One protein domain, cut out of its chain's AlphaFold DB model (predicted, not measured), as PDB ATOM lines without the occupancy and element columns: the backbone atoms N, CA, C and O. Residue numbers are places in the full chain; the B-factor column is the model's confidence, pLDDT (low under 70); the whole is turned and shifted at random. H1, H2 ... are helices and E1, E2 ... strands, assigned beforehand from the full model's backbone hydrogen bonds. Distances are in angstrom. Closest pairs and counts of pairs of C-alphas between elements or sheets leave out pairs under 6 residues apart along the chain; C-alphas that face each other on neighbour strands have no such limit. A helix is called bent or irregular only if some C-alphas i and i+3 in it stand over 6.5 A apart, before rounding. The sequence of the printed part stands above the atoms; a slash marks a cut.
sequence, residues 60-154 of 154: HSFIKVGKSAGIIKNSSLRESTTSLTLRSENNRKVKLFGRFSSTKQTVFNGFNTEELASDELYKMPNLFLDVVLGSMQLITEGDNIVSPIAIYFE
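AT A GLANCE: This is residues 60 to 154 of the 154 residues of an uncharacterized protein of Bacillus altitudinis (UniProt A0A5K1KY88). A twisted sheet of four strands makes the body, with the long helix H2 running out beyond one end of it and the short helix H1 near the other end. The strands E3 and E4 form a long antiparallel ribbon that bends sharply in both strands, and the hairpin E1 and E2 is joined to E4 by E2. The printed part has 95 residues with two named helices and four named strands, E1 E2 H1 E3 H2 E4 along the chain; the sheet runs E1 E2 E4 E3 and is mixed, and the class is mixed, helices and strands. It is only just loose, close to compact, with a radius of gyration of the C-alphas of 15.2 A, and only just a rod, spanning 46 by 23 by 22 A.

HOW THE PARTS SIT: E1, residues 60 to 65, and E2, residues 68 to 73, are a hairpin, antiparallel at 158 degrees, with N 63 and O 70 within hydrogen-bond range at 2.9 A. E2 is the parallel neighbour of E4, residues 144 to 153, with N 146 and O 69 at 2.9 A; their directions differ by 67 degrees, and E4 bends by 92 degrees at residue 147. E4 is the antiparallel neighbour of E3, residues 94 to 103, with N 97 and O 150 at 2.9 A and N 145 and O 102 at 2.7 A. E3 bends by 87 degrees at residue 99. The edge strands are E1 and E3, whose closest C-alphas, those of Val 65 and Val 94, are 7.1 A apart. From edge to edge the strands' lines turn by 97 degrees. H1, residues 81 to 86, is not on the sheet. H2, residues 118 to 135, is not on the sheet either, and it is apart from H1, E1 and E2. Of the O i to N i+4 pairs, 1 of 2 in H1 and 9 of 14 in H2 are within hydrogen-bond range.

IN THESE COORDINATES: E1 begins at C-alpha 60 (193.745, 159.591, 58.054) and is 16.1 A long; E2 is 16.3 A long. E3 is 20.1 A long and E4 19.6 A. H2 is 24.9 A long from C-alpha 118 (183.032, 132.451, 64.991). It has a kink of 47 degrees near residue 125 and is irregular, with C-alphas 119 and 122 7.6 A apart. E4 ends at C-alpha 153 (189.451, 171.656, 45.713).

THE WHOLE: The two C-alphas farthest apart, those of Asn 91 and Ser 118, are 48.7 A apart. The printed part has no cut and ends at residue 154, the chain's last. The link from E3 to H2, residues 104 to 117, is long. Residues 85 to 90 and 117 to 122 stand free. The mean pLDDT of the printed part is 85.7, and residues 88 to 91 are under 70.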
ATOM      1  N   HIS A  60     194.519 159.698  59.279       89.69
ATOM      2  CA  HIS A  60     193.745 159.591  58.054       89.69
ATOM      3  C   HIS A  60     192.437 160.398  58.119       89.69
ATOM      4  O   HIS A  60     191.899 160.745  59.164       89.69
ATOM      5  N   SER A  61     191.898 160.681  56.939       87.94
ATOM      6  CA  SER A  61     190.582 161.269  56.735       87.94
ATOM      7  C   SER A  61     189.754 160.358  55.845       87.94
ATOM      8  O   SER A  61     190.248 159.823  54.845       87.94
ATOM      9  N   PHE A  62     188.472 160.229  56.173       89.44
ATOM     10  CA  PHE A  62     187.480 159.672  55.263       89.44
ATOM     11  C   PHE A  62     186.992 160.761  54.306       89.44
ATOM     12  O   PHE A  62     186.642 161.861  54.733       89.44
ATOM     13  N   ILE A  63     186.960 160.464  53.007       88.75
ATOM     14  CA  ILE A  63     186.520 161.410  51.982       88.75
ATOM     15  C   ILE A  63     185.531 160.747  51.036       88.75
ATOM     16  O   ILE A  63     185.801 159.683  50.478       88.75
ATOM     17  N   LYS A  64     184.411 161.438  50.816       89.69
ATOM     18  CA  LYS A  64     183.389 161.095  49.829       89.69
ATOM     19  C   LYS A  64     183.278 162.211  48.790       89.69
ATOM     20  O   LYS A  64     183.086 163.372  49.140       89.69
ATOM     21  N   VAL A  65     183.374 161.855  47.512       88.50
ATOM     22  CA  VAL A  65     183.171 162.752  46.366       88.50
ATOM     23  C   VAL A  65     182.231 162.066  45.381       88.50
ATOM     24  O   VAL A  65     182.615 161.126  44.686       88.50
ATOM     25  N   GLY A  66     180.978 162.519  45.331       88.69
ATOM     26  CA  GLY A  66     179.936 161.849  44.553       88.69
ATOM     27  C   GLY A  66     179.779 160.386  44.986       88.69
ATOM     28  O   GLY A  66     179.543 160.115  46.161       88.69
ATOM     29  N   LYS A  67     179.947 159.455  44.038       92.50
ATOM     30  CA  LYS A  67     179.904 158.000  44.285       92.50
ATOM     31  C   LYS A  67     181.246 157.399  44.704       92.50
ATOM     32  O   LYS A  67     181.344 156.188  44.813       92.50
ATOM     33  N   SER A  68     182.305 158.187  44.869       93.38
ATOM     34  CA  SER A  68     183.619 157.673  45.264       93.38
ATOM     35  C   SER A  68     183.881 157.950  46.736       93.38
ATOM     36  O   SER A  68     183.800 159.099  47.162       93.38
ATOM     37  N   ALA A  69     184.228 156.916  47.497       93.50
ATOM     38  CA  ALA A  69     184.559 157.001  48.913       93.50
ATOM     39  C   ALA A  69     185.917 156.348  49.188       93.50
ATOM     40  O   ALA A  69     186.268 155.339  48.574       93.50
ATOM     41  N   GLY A  70     186.695 156.913  50.104       91.75
ATOM     42  CA  GLY A  70     188.015 156.386  50.427       91.75
ATOM     43  C   GLY A  70     188.616 156.985  51.687       91.75
ATOM     44  O   GLY A  70     188.164 158.014  52.182       91.75
ATOM     45  N   ILE A  71     189.662 156.330  52.181       90.44
ATOM     46  CA  ILE A  71     190.455 156.776  53.328       90.44
ATOM     47  C   ILE A  71     191.827 157.210  52.808       90.44
ATOM     48  O   ILE A  71     192.442 156.504  52.007       90.44
ATOM     49  N   ILE A  72     192.298 158.379  53.236       88.25
ATOM     50  CA  ILE A  72     193.571 158.972  52.809       88.25
ATOM     51  C   ILE A  72     194.317 159.538  54.011       88.25
ATOM     52  O   ILE A  72     193.698 160.102  54.905       88.25
ATOM     53  N   LYS A  73     195.647 159.430  54.022       88.06
ATOM     54  CA  LYS A  73     196.479 160.091  55.035       88.06
ATOM     55  C   LYS A  73     196.283 161.602  55.014       88.06
ATOM     56  O   LYS A  73     196.318 162.216  53.947       88.06
ATOM     57  N   ASN A  74     196.191 162.211  56.190       85.75
ATOM     58  CA  ASN A  74     196.047 163.656  56.352       85.75
ATOM     59  C   ASN A  74     197.222 164.414  55.716       85.75
ATOM     60  O   ASN A  74     197.018 165.453  55.097       85.75
ATOM     61  N   SER A  75     198.435 163.848  55.756       83.75
ATOM     62  CA  SER A  75     199.623 164.398  55.083       83.75
ATOM     63  C   SER A  75     199.516 164.453  53.554       83.75
ATOM     64  O   SER A  75     200.271 165.175  52.910       83.75
ATOM     65  N   SER A  76     198.622 163.662  52.958       82.81
ATOM     66  CA  SER A  76     198.388 163.626  51.511       82.81
ATOM     67  C   SER A  76     197.288 164.602  51.073       82.81
ATOM     68  O   SER A  76     197.054 164.773  49.873       82.81
ATOM     69  N   LEU A  77     196.615 165.261  52.022       80.19
ATOM     70  CA  LEU A  77     195.689 166.348  51.732       80.19
ATOM     71  C   LEU A  77     196.481 167.611  51.398       80.19
ATOM     72  O   LEU A  77     197.323 168.067  52.165       80.19
ATOM     73  N   ARG A  78     196.198 168.193  50.232       79.62
ATOM     74  CA  ARG A  78     196.840 169.441  49.783       79.62
ATOM     75  C   ARG A  78     196.268 170.689  50.456       79.62
ATOM     76  O   ARG A  78     196.876 171.747  50.390       79.62
ATOM     77  N   GLU A  79     195.106 170.554  51.079       78.19
ATOM     78  CA  GLU A  79     194.398 171.602  51.804       78.19
ATOM     79  C   GLU A  79     194.050 171.067  53.189       78.19
ATOM     80  O   GLU A  79     193.593 169.928  53.316       78.19
ATOM     81  N   SER A  80     194.260 171.879  54.226       77.00
ATOM     82  CA  SER A  80     193.887 171.485  55.585       77.00
ATOM     83  C   SER A  80     192.365 171.397  55.724       77.00
ATOM     84  O   SER A  80     191.625 172.159  55.094       77.00
ATOM     85  N   THR A  81     191.885 170.509  56.593       74.81
ATOM     86  CA  THR A  81     190.455 170.404  56.926       74.81
ATOM     87  C   THR A  81     189.894 171.744  57.406       74.81
ATOM     88  O   THR A  81     188.825 172.153  56.956       74.81
ATOM     89  N   THR A  82     190.656 172.491  58.211       76.06
ATOM     90  CA  THR A  82     190.298 173.836  58.687       76.06
ATOM     91  C   THR A  82     190.114 174.834  57.540       76.06
ATOM     92  O   THR A  82     189.125 175.572  57.509       76.06
ATOM     93  N   SER A  83     191.025 174.832  56.559       76.56
ATOM     94  CA  SER A  83     190.914 175.670  55.355       76.56
ATOM     95  C   SER A  83     189.649 175.336  54.564       76.56
ATOM     96  O   SER A  83     188.967 176.233  54.063       76.56
ATOM     97  N   LEU A  84     189.315 174.047  54.472       75.62
ATOM     98  CA  LEU A  84     188.124 173.577  53.776       75.62
ATOM     99  C   LEU A  84     186.833 173.917  54.517       75.62
ATOM    100  O   LEU A  84     185.830 174.102  53.845       75.62
ATOM    101  N   THR A  85     186.806 174.044  55.841       75.00
ATOM    102  CA  THR A  85     185.589 174.469  56.563       75.00
ATOM    103  C   THR A  85     185.222 175.937  56.344       75.00
ATOM    104  O   THR A  85     184.052 176.284  56.444       75.00
ATOM    105  N   LEU A  86     186.192 176.800  56.027       74.56
ATOM    106  CA  LEU A  86     185.952 178.242  55.868       74.56
ATOM    107  C   LEU A  86     185.462 178.648  54.473       74.56
ATOM    108  O   LEU A  86     184.861 179.710  54.318       74.56
ATOM    109  N   ARG A  87     185.724 177.842  53.441       70.19
ATOM    110  CA  ARG A  87     185.222 178.122  52.085       70.19
ATOM    111  C   ARG A  87     183.693 177.875  52.090       70.19
ATOM    112  O   ARG A  87     183.232 176.936  52.716       70.19
ATOM    113  N   SER A  88     182.851 178.688  51.464       58.09
ATOM    114  CA  SER A  88     181.384 178.472  51.469       58.09
ATOM    115  C   SER A  88     180.916 177.553  50.320       58.09
ATOM    116  O   SER A  88     181.717 177.151  49.473       58.09
ATOM    117  N   GLU A  89     179.643 177.133  50.344       65.44
ATOM    118  CA  GLU A  89     179.201 175.798  49.890       65.44
ATOM    119  C   GLU A  89     178.884 175.575  48.399       65.44
ATOM    120  O   GLU A  89     178.802 174.425  47.987       65.44
ATOM    121  N   ASN A  90     178.749 176.582  47.533       59.69
ATOM    122  CA  ASN A  90     177.922 176.334  46.332       59.69
ATOM    123  C   ASN A  90     178.645 176.110  44.993       59.69
ATOM    124  O   ASN A  90     177.971 175.778  44.025       59.69
ATOM    125  N   ASN A  91     179.977 176.236  44.909       66.25
ATOM    126  CA  ASN A  91     180.704 176.117  43.627       66.25
ATOM    127  C   ASN A  91     181.999 175.287  43.672       66.25
ATOM    128  O   ASN A  91     182.796 175.348  42.735       66.25
ATOM    129  N   ARG A  92     182.224 174.504  44.734       72.69
ATOM    130  CA  ARG A  92     183.460 173.723  44.859       72.69
ATOM    131  C   ARG A  92     183.523 172.625  43.809       72.69
ATOM    132  O   ARG A  92     182.660 171.747  43.764       72.69
ATOM    133  N   LYS A  93     184.588 172.621  43.015       78.88
ATOM    134  CA  LYS A  93     184.898 171.519  42.107       78.88
ATOM    135  C   LYS A  93     185.943 170.639  42.766       78.88
ATOM    136  O   LYS A  93     187.099 171.018  42.923       78.88
ATOM    137  N   VAL A  94     185.522 169.443  43.161       82.31
ATOM    138  CA  VAL A  94     186.425 168.464  43.765       82.31
ATOM    139  C   VAL A  94     186.936 167.521  42.686       82.31
ATOM    140  O   VAL A  94     186.150 166.855  42.013       82.31
ATOM    141  N   LYS A  95     188.257 167.445  42.529       85.69
ATOM    142  CA  LYS A  95     188.916 166.459  41.667       85.69
ATOM    143  C   LYS A  95     189.652 165.452  42.534       85.69
ATOM    144  O   LYS A  95     190.564 165.804  43.280       85.69
ATOM    145  N   LEU A  96     189.242 164.198  42.410       87.00
ATOM    146  CA  LEU A  96     189.799 163.063  43.130       87.00
ATOM    147  C   LEU A  96     190.651 162.233  42.172       87.00
ATOM    148  O   LEU A  96     190.143 161.709  41.181       87.00
ATOM    149  N   PHE A  97     191.938 162.102  42.475       87.38
ATOM    150  CA  PHE A  97     192.830 161.175  41.793       87.38
ATOM    151  C   PHE A  97     193.176 160.038  42.747       87.38
ATOM    152  O   PHE A  97     193.662 160.277  43.853       87.38
ATOM    153  N   GLY A  98     192.917 158.800  42.342       89.19
ATOM    154  CA  GLY A  98     193.114 157.640  43.199       89.19
ATOM    155  C   GLY A  98     193.004 156.328  42.442       89.19
ATOM    156  O   GLY A  98     192.590 156.287  41.283       89.19
ATOM    157  N   ARG A  99     193.377 155.244  43.119       91.62
ATOM    158  CA  ARG A  99     193.239 153.886  42.594       91.62
ATOM    159  C   ARG A  99     191.857 153.352  42.943       91.62
ATOM    160  O   ARG A  99     191.506 153.295  44.118       91.62
ATOM    161  N   PHE A 100     191.097 152.930  41.940       94.12
ATOM    162  CA  PHE A 100     189.874 152.166  42.171       94.12
ATOM    163  C   PHE A 100     190.207 150.818  42.819       94.12
ATOM    164  O   PHE A 100     191.127 150.133  42.373       94.12
ATOM    165  N   SER A 101     189.477 150.456  43.872       92.12
ATOM    166  CA  SER A 101     189.648 149.184  44.572       92.12
ATOM    167  C   SER A 101     188.478 148.250  44.297       92.12
ATOM    168  O   SER A 101     188.676 147.126  43.847       92.12
ATOM    169  N   SER A 102     187.259 148.699  44.579       93.38
ATOM    170  CA  SER A 102     186.057 147.877  44.455       93.38
ATOM    171  C   SER A 102     184.803 148.744  44.440       93.38
ATOM    172  O   SER A 102     184.857 149.944  44.703       93.38
ATOM    173  N   THR A 103     183.660 148.129  44.153       94.88
ATOM    174  CA  THR A 103     182.345 148.748  44.339       94.88
ATOM    175  C   THR A 103     181.668 148.113  45.544       94.88
ATOM    176  O   THR A 103     181.697 146.890  45.709       94.88
ATOM    177  N   LYS A 104     181.072 148.942  46.396       92.19
ATOM    178  CA  LYS A 104     180.414 148.522  47.624       92.19
ATOM    179  C   LYS A 104     179.077 147.863  47.291       92.19
ATOM    180  O   LYS A 104     178.170 148.526  46.803       92.19
ATOM    181  N   GLN A 105     178.984 146.553  47.499       91.56
ATOM    182  CA  GLN A 105     177.795 145.769  47.135       91.56
ATOM    183  C   GLN A 105     176.704 145.833  48.200       91.56
ATOM    184  O   GLN A 105     175.527 145.895  47.876       91.56
ATOM    185  N   THR A 106     177.111 145.840  49.466       90.25
ATOM    186  CA  THR A 106     176.216 145.864  50.620       90.25
ATOM    187  C   THR A 106     176.753 146.876  51.612       90.25
ATOM    188  O   THR A 106     177.975 146.987  51.777       90.25
ATOM    189  N   VAL A 107     175.840 147.628  52.226       90.31
ATOM    190  CA  VAL A 107     176.144 148.546  53.323       90.31
ATOM    191  C   VAL A 107     175.291 148.175  54.526       90.31
ATOM    192  O   VAL A 107     174.060 148.174  54.450       90.31
ATOM    193  N   PHE A 108     175.948 147.890  55.641       91.00
ATOM    194  CA  PHE A 108     175.309 147.696  56.933       91.00
ATOM    195  C   PHE A 108     175.139 149.048  57.624       91.00
ATOM    196  O   PHE A 108     176.046 149.868  57.614       91.00
ATOM    197  N   ASN A 109     173.972 149.310  58.206       85.56
ATOM    198  CA  ASN A 109     173.646 150.598  58.838       85.56
ATOM    199  C   ASN A 109     173.090 150.449  60.265       85.56
ATOM    200  O   ASN A 109     172.590 151.413  60.844       85.56
ATOM    201  N   GLY A 110     173.153 149.234  60.817       81.81
ATOM    202  CA  GLY A 110     172.627 148.893  62.139       81.81
ATOM    203  C   GLY A 110     171.168 148.427  62.138       81.81
ATOM    204  O   GLY A 110     170.755 147.785  63.100       81.81
ATOM    205  N   PHE A 111     170.401 148.675  61.068       82.19
ATOM    206  CA  PHE A 111     169.098 148.029  60.835       82.19
ATOM    207  C   PHE A 111     169.237 146.725  60.046       82.19
ATOM    208  O   PHE A 111     168.434 145.810  60.209       82.19
ATOM    209  N   ASN A 112     170.261 146.646  59.200       83.19
ATOM    210  CA  ASN A 112     170.745 145.425  58.578       83.19
ATOM    211  C   ASN A 112     172.151 145.115  59.118       83.19
ATOM    212  O   ASN A 112     173.019 145.989  59.172       83.19
ATOM    213  N   THR A 113     172.373 143.872  59.536       78.81
ATOM    214  CA  THR A 113     173.662 143.386  60.052       78.81
ATOM    215  C   THR A 113     173.947 141.994  59.501       78.81
ATOM    216  O   THR A 113     173.016 141.219  59.288       78.81
ATOM    217  N   GLU A 114     175.219 141.675  59.282       84.12
ATOM    218  CA  GLU A 114     175.665 140.319  58.945       84.12
ATOM    219  C   GLU A 114     175.734 139.480  60.228       84.12
ATOM    220  O   GLU A 114     176.314 139.918  61.224       84.12
ATOM    221  N   GLU A 115     175.148 138.281  60.223       85.38
ATOM    222  CA  GLU A 115     175.435 137.290  61.263       85.38
ATOM    223  C   GLU A 115     176.800 136.672  60.966       85.38
ATOM    224  O   GLU A 115     176.957 135.924  60.004       85.38
ATOM    225  N   LEU A 116     177.800 137.018  61.778       86.12
ATOM    226  CA  LEU A 116     179.159 136.512  61.615       86.12
ATOM    227  C   LEU A 116     179.327 135.178  62.341       86.12
ATOM    228  O   LEU A 116     179.018 135.060  63.531       86.12
ATOM    229  N   ALA A 117     179.883 134.190  61.641       89.88
ATOM    230  CA  ALA A 117     180.343 132.962  62.272       89.88
ATOM    231  C   ALA A 117     181.600 133.216  63.130       89.88
ATOM    232  O   ALA A 117     182.310 134.213  62.968       89.88
ATOM    233  N   SER A 118     181.898 132.306  64.062       88.88
ATOM    234  CA  SER A 118     183.032 132.451  64.991       88.88
ATOM    235  C   SER A 118     184.392 132.588  64.292       88.88
ATOM    236  O   SER A 118     185.298 133.226  64.825       88.88
ATOM    237  N   ASP A 119     184.551 132.003  63.107       92.19
ATOM    238  CA  ASP A 119     185.748 132.088  62.263       92.19
ATOM    239  C   ASP A 119     185.798 133.359  61.397       92.19
ATOM    240  O   ASP A 119     186.832 133.665  60.802       92.19
ATOM    241  N   GLU A 120     184.730 134.158  61.384       91.69
ATOM    242  CA  GLU A 120     184.609 135.396  60.610       91.69
ATOM    243  C   GLU A 120     184.783 136.670  61.443       91.69
ATOM    244  O   GLU A 120     184.622 137.781  60.933       91.69
ATOM    245  N   LEU A 121     185.181 136.548  62.712       87.56
ATOM    246  CA  LEU A 121     185.380 137.691  63.614       87.56
ATOM    247  C   LEU A 121     186.381 138.731  63.081       87.56
ATOM    248  O   LEU A 121     186.298 139.901  63.446       87.56
ATOM    249  N   TYR A 122     187.280 138.354  62.168       88.62
ATOM    250  CA  TYR A 122     188.181 139.291  61.486       88.62
ATOM    251  C   TYR A 122     187.443 140.339  60.628       88.62
ATOM    252  O   TYR A 122     188.016 141.383  60.318       88.62
ATOM    253  N   LYS A 123     186.178 140.095  60.250       89.25
ATOM    254  CA  LYS A 123     185.325 141.051  59.528       89.25
ATOM    255  C   LYS A 123     184.719 142.121  60.442       89.25
ATOM    256  O   LYS A 123     184.269 143.146  59.933       89.25
ATOM    257  N   MET A 124     184.727 141.927  61.764       86.81
ATOM    258  CA  MET A 124     184.069 142.828  62.723       86.81
ATOM    259  C   MET A 124     184.482 144.299  62.586       86.81
ATOM    260  O   MET A 124     183.588 145.141  62.528       86.81
ATOM    261  N   PRO A 125     185.777 144.657  62.466       86.19
ATOM    262  CA  PRO A 125     186.166 146.057  62.293       86.19
ATOM    263  C   PRO A 125     185.555 146.690  61.036       86.19
ATOM    264  O   PRO A 125     185.085 147.827  61.079       86.19
ATOM    265  N   ASN A 126     185.504 145.930  59.936       87.00
ATOM    266  CA  ASN A 126     184.885 146.383  58.694       87.00
ATOM    267  C   ASN A 126     183.377 146.560  58.871       87.00
ATOM    268  O   ASN A 126     182.858 147.575  58.428       87.00
ATOM    269  N   LEU A 127     182.696 145.617  59.535       89.25
ATOM    270  CA  LEU A 127     181.261 145.695  59.815       89.25
ATOM    271  C   LEU A 127     180.922 146.916  60.679       89.25
ATOM    272  O   LEU A 127     179.999 147.653  60.351       89.25
ATOM    273  N   PHE A 128     181.684 147.175  61.745       87.38
ATOM    274  CA  PHE A 128     181.478 148.356  62.586       87.38
ATOM    275  C   PHE A 128     181.704 149.658  61.824       87.38
ATOM    276  O   PHE A 128     180.896 150.578  61.934       87.38
ATOM    277  N   LEU A 129     182.782 149.739  61.038       89.06
ATOM    278  CA  LEU A 129     183.029 150.900  60.191       89.06
ATOM    279  C   LEU A 129     181.882 151.102  59.191       89.06
ATOM    280  O   LEU A 129     181.437 152.231  58.993       89.06
ATOM    281  N   ASP A 130     181.374 150.015  58.609       90.25
ATOM    282  CA  ASP A 130     180.232 150.038  57.699       90.25
ATOM    283  C   ASP A 130     178.981 150.572  58.400       90.25
ATOM    284  O   ASP A 130     178.387 151.520  57.905       90.25
ATOM    285  N   VAL A 131     178.648 150.059  59.591       90.12
ATOM    286  CA  VAL A 131     177.496 150.504  60.397       90.12
ATOM    287  C   VAL A 131     177.582 151.989  60.720       90.12
ATOM    288  O   VAL A 131     176.602 152.717  60.543       90.12
ATOM    289  N   VAL A 132     178.748 152.462  61.160       90.00
ATOM    290  CA  VAL A 132     178.942 153.875  61.493       90.00
ATOM    291  C   VAL A 132     178.763 154.746  60.250       90.00
ATOM    292  O   VAL A 132     177.920 155.645  60.246       90.00
ATOM    293  N   LEU A 133     179.485 154.456  59.165       90.62
ATOM    294  CA  LEU A 133     179.419 155.254  57.940       90.62
ATOM    295  C   LEU A 133     178.050 155.140  57.243       90.62
ATOM    296  O   LEU A 133     177.536 156.128  56.719       90.62
ATOM    297  N   GLY A 134     177.442 153.958  57.252       90.31
ATOM    298  CA  GLY A 134     176.152 153.649  56.643       90.31
ATOM    299  C   GLY A 134     174.981 154.279  57.393       90.31
ATOM    300  O   GLY A 134     174.088 154.843  56.763       90.31
ATOM    301  N   SER A 135     175.008 154.283  58.731       87.62
ATOM    302  CA  SER A 135     173.985 154.961  59.546       87.62
ATOM    303  C   SER A 135     173.952 156.476  59.309       87.62
ATOM    304  O   SER A 135     172.894 157.098  59.385       87.62
ATOM    305  N   MET A 136     175.100 157.057  58.946       85.75
ATOM    306  CA  MET A 136     175.259 158.467  58.586       85.75
ATOM    307  C   MET A 136     175.103 158.739  57.078       85.75
ATOM    308  O   MET A 136     175.291 159.874  56.647       85.75
ATOM    309  N   GLN A 137     174.788 157.718  56.268       87.69
ATOM    310  CA  GLN A 137     174.697 157.800  54.800       87.69
ATOM    311  C   GLN A 137     175.984 158.313  54.120       87.69
ATOM    312  O   GLN A 137     175.960 158.847  53.008       87.69
ATOM    313  N   LEU A 138     177.138 158.131  54.768       90.06
ATOM    314  CA  LEU A 138     178.453 158.486  54.228       90.06
ATOM    315  C   LEU A 138     178.929 157.476  53.179       90.06
ATOM    316  O   LEU A 138     179.697 157.824  52.283       90.06
ATOM    317  N   ILE A 139     178.428 156.246  53.232       92.81
ATOM    318  CA  ILE A 139     178.618 155.225  52.200       92.81
ATOM    319  C   ILE A 139     177.266 154.636  51.809       92.81
ATOM    320  O   ILE A 139     176.371 154.498  52.642       92.81
ATOM    321  N   THR A 140     177.124 154.301  50.533       93.81
ATOM    322  CA  THR A 140     175.914 153.709  49.959       93.81
ATOM    323  C   THR A 140     176.262 152.549  49.036       93.81
ATOM    324  O   THR A 140     177.366 152.482  48.492       93.81
ATOM    325  N   GLU A 141     175.319 151.627  48.843       94.00
ATOM    326  CA  GLU A 141     175.464 150.563  47.849       94.00
ATOM    327  C   GLU A 141     175.690 151.164  46.453       94.00
ATOM    328  O   GLU A 141     175.067 152.153  46.059       94.00
ATOM    329  N   GLY A 142     176.632 150.588  45.710       94.38
ATOM    330  CA  GLY A 142     177.092 151.107  44.427       94.38
ATOM    331  C   GLY A 142     178.174 152.189  44.517       94.38
ATOM    332  O   GLY A 142     178.643 152.640  43.469       94.38
ATOM    333  N   ASP A 143     178.607 152.597  45.715       95.12
ATOM    334  CA  ASP A 143     179.763 153.486  45.850       95.12
ATOM    335  C   ASP A 143     181.059 152.789  45.420       95.12
ATOM    336  O   ASP A 143     181.321 151.628  45.732       95.12
ATOM    337  N   ASN A 144     181.916 153.533  44.733       95.31
ATOM    338  CA  ASN A 144     183.263 153.135  44.374       95.31
ATOM    339  C   ASN A 144     184.201 153.380  45.555       95.31
ATOM    340  O   ASN A 144     184.465 154.525  45.925       95.31
ATOM    341  N   ILE A 145     184.762 152.307  46.097       94.31
ATOM    342  CA  ILE A 145     185.834 152.370  47.077       94.31
ATOM    343  C   ILE A 145     187.137 152.637  46.338       94.31
ATOM    344  O   ILE A 145     187.577 151.861  45.483       94.31
ATOM    345  N   VAL A 146     187.754 153.763  46.665       93.75
ATOM    346  CA  VAL A 146     189.003 154.214  46.065       93.75
ATOM    347  C   VAL A 146     190.057 154.392  47.148       93.75
ATOM    348  O   VAL A 146     189.742 154.727  48.284       93.75
ATOM    349  N   SER A 147     191.321 154.191  46.794       91.44
ATOM    350  CA  SER A 147     192.467 154.656  47.577       91.44
ATOM    351  C   SER A 147     192.893 156.011  47.007       91.44
ATOM    352  O   SER A 147     193.543 156.034  45.951       91.44
ATOM    353  N   PRO A 148     192.493 157.145  47.617       88.44
ATOM    354  CA  PRO A 148     192.852 158.460  47.112       88.44
ATOM    355  C   PRO A 148     194.367 158.661  47.173       88.44
ATOM    356  O   PRO A 148     195.014 158.335  48.165       88.44
ATOM    357  N   ILE A 149     194.926 159.218  46.104       86.69
ATOM    358  CA  ILE A 149     196.334 159.618  46.011       86.69
ATOM    359  C   ILE A 149     196.442 161.131  46.202       86.69
ATOM    360  O   ILE A 149     197.334 161.607  46.897       86.69
ATOM    361  N   ALA A 150     195.535 161.892  45.586       80.88
ATOM    362  CA  ALA A 150     195.486 163.340  45.705       80.88
ATOM    363  C   ALA A 150     194.058 163.857  45.532       80.88
ATOM    364  O   ALA A 150     193.264 163.300  44.769       80.88
ATOM    365  N   ILE A 151     193.759 164.959  46.218       83.19
ATOM    366  CA  ILE A 151     192.460 165.626  46.163       83.19
ATOM    367  C   ILE A 151     192.692 167.114  45.968       83.19
ATOM    368  O   ILE A 151     193.508 167.719  46.668       83.19
ATOM    369  N   TYR A 152     191.984 167.676  44.998       80.31
ATOM    370  CA  TYR A 152     192.033 169.088  44.658       80.31
ATOM    371  C   TYR A 152     190.655 169.692  44.858       80.31
ATOM    372  O   TYR A 152     189.653 169.125  44.419       80.31
ATOM    373  N   PHE A 153     190.638 170.845  45.511       77.50
ATOM    374  CA  PHE A 153     189.451 171.656  45.713       77.50
ATOM    375  C   PHE A 153     189.657 172.946  44.922       77.50
ATOM    376  O   PHE A 153     190.468 173.782  45.320       77.50
ATOM    377  N   GLU A 154     188.977 173.050  43.782       72.12
ATOM    378  CA  GLU A 154     188.885 174.265  42.961       72.12
ATOM    379  C   GLU A 154     187.702 175.127  43.415       72.12
ATOM    380  O   GLU A 154     186.606 174.559  43.660       72.12
TER     381      GLU A 154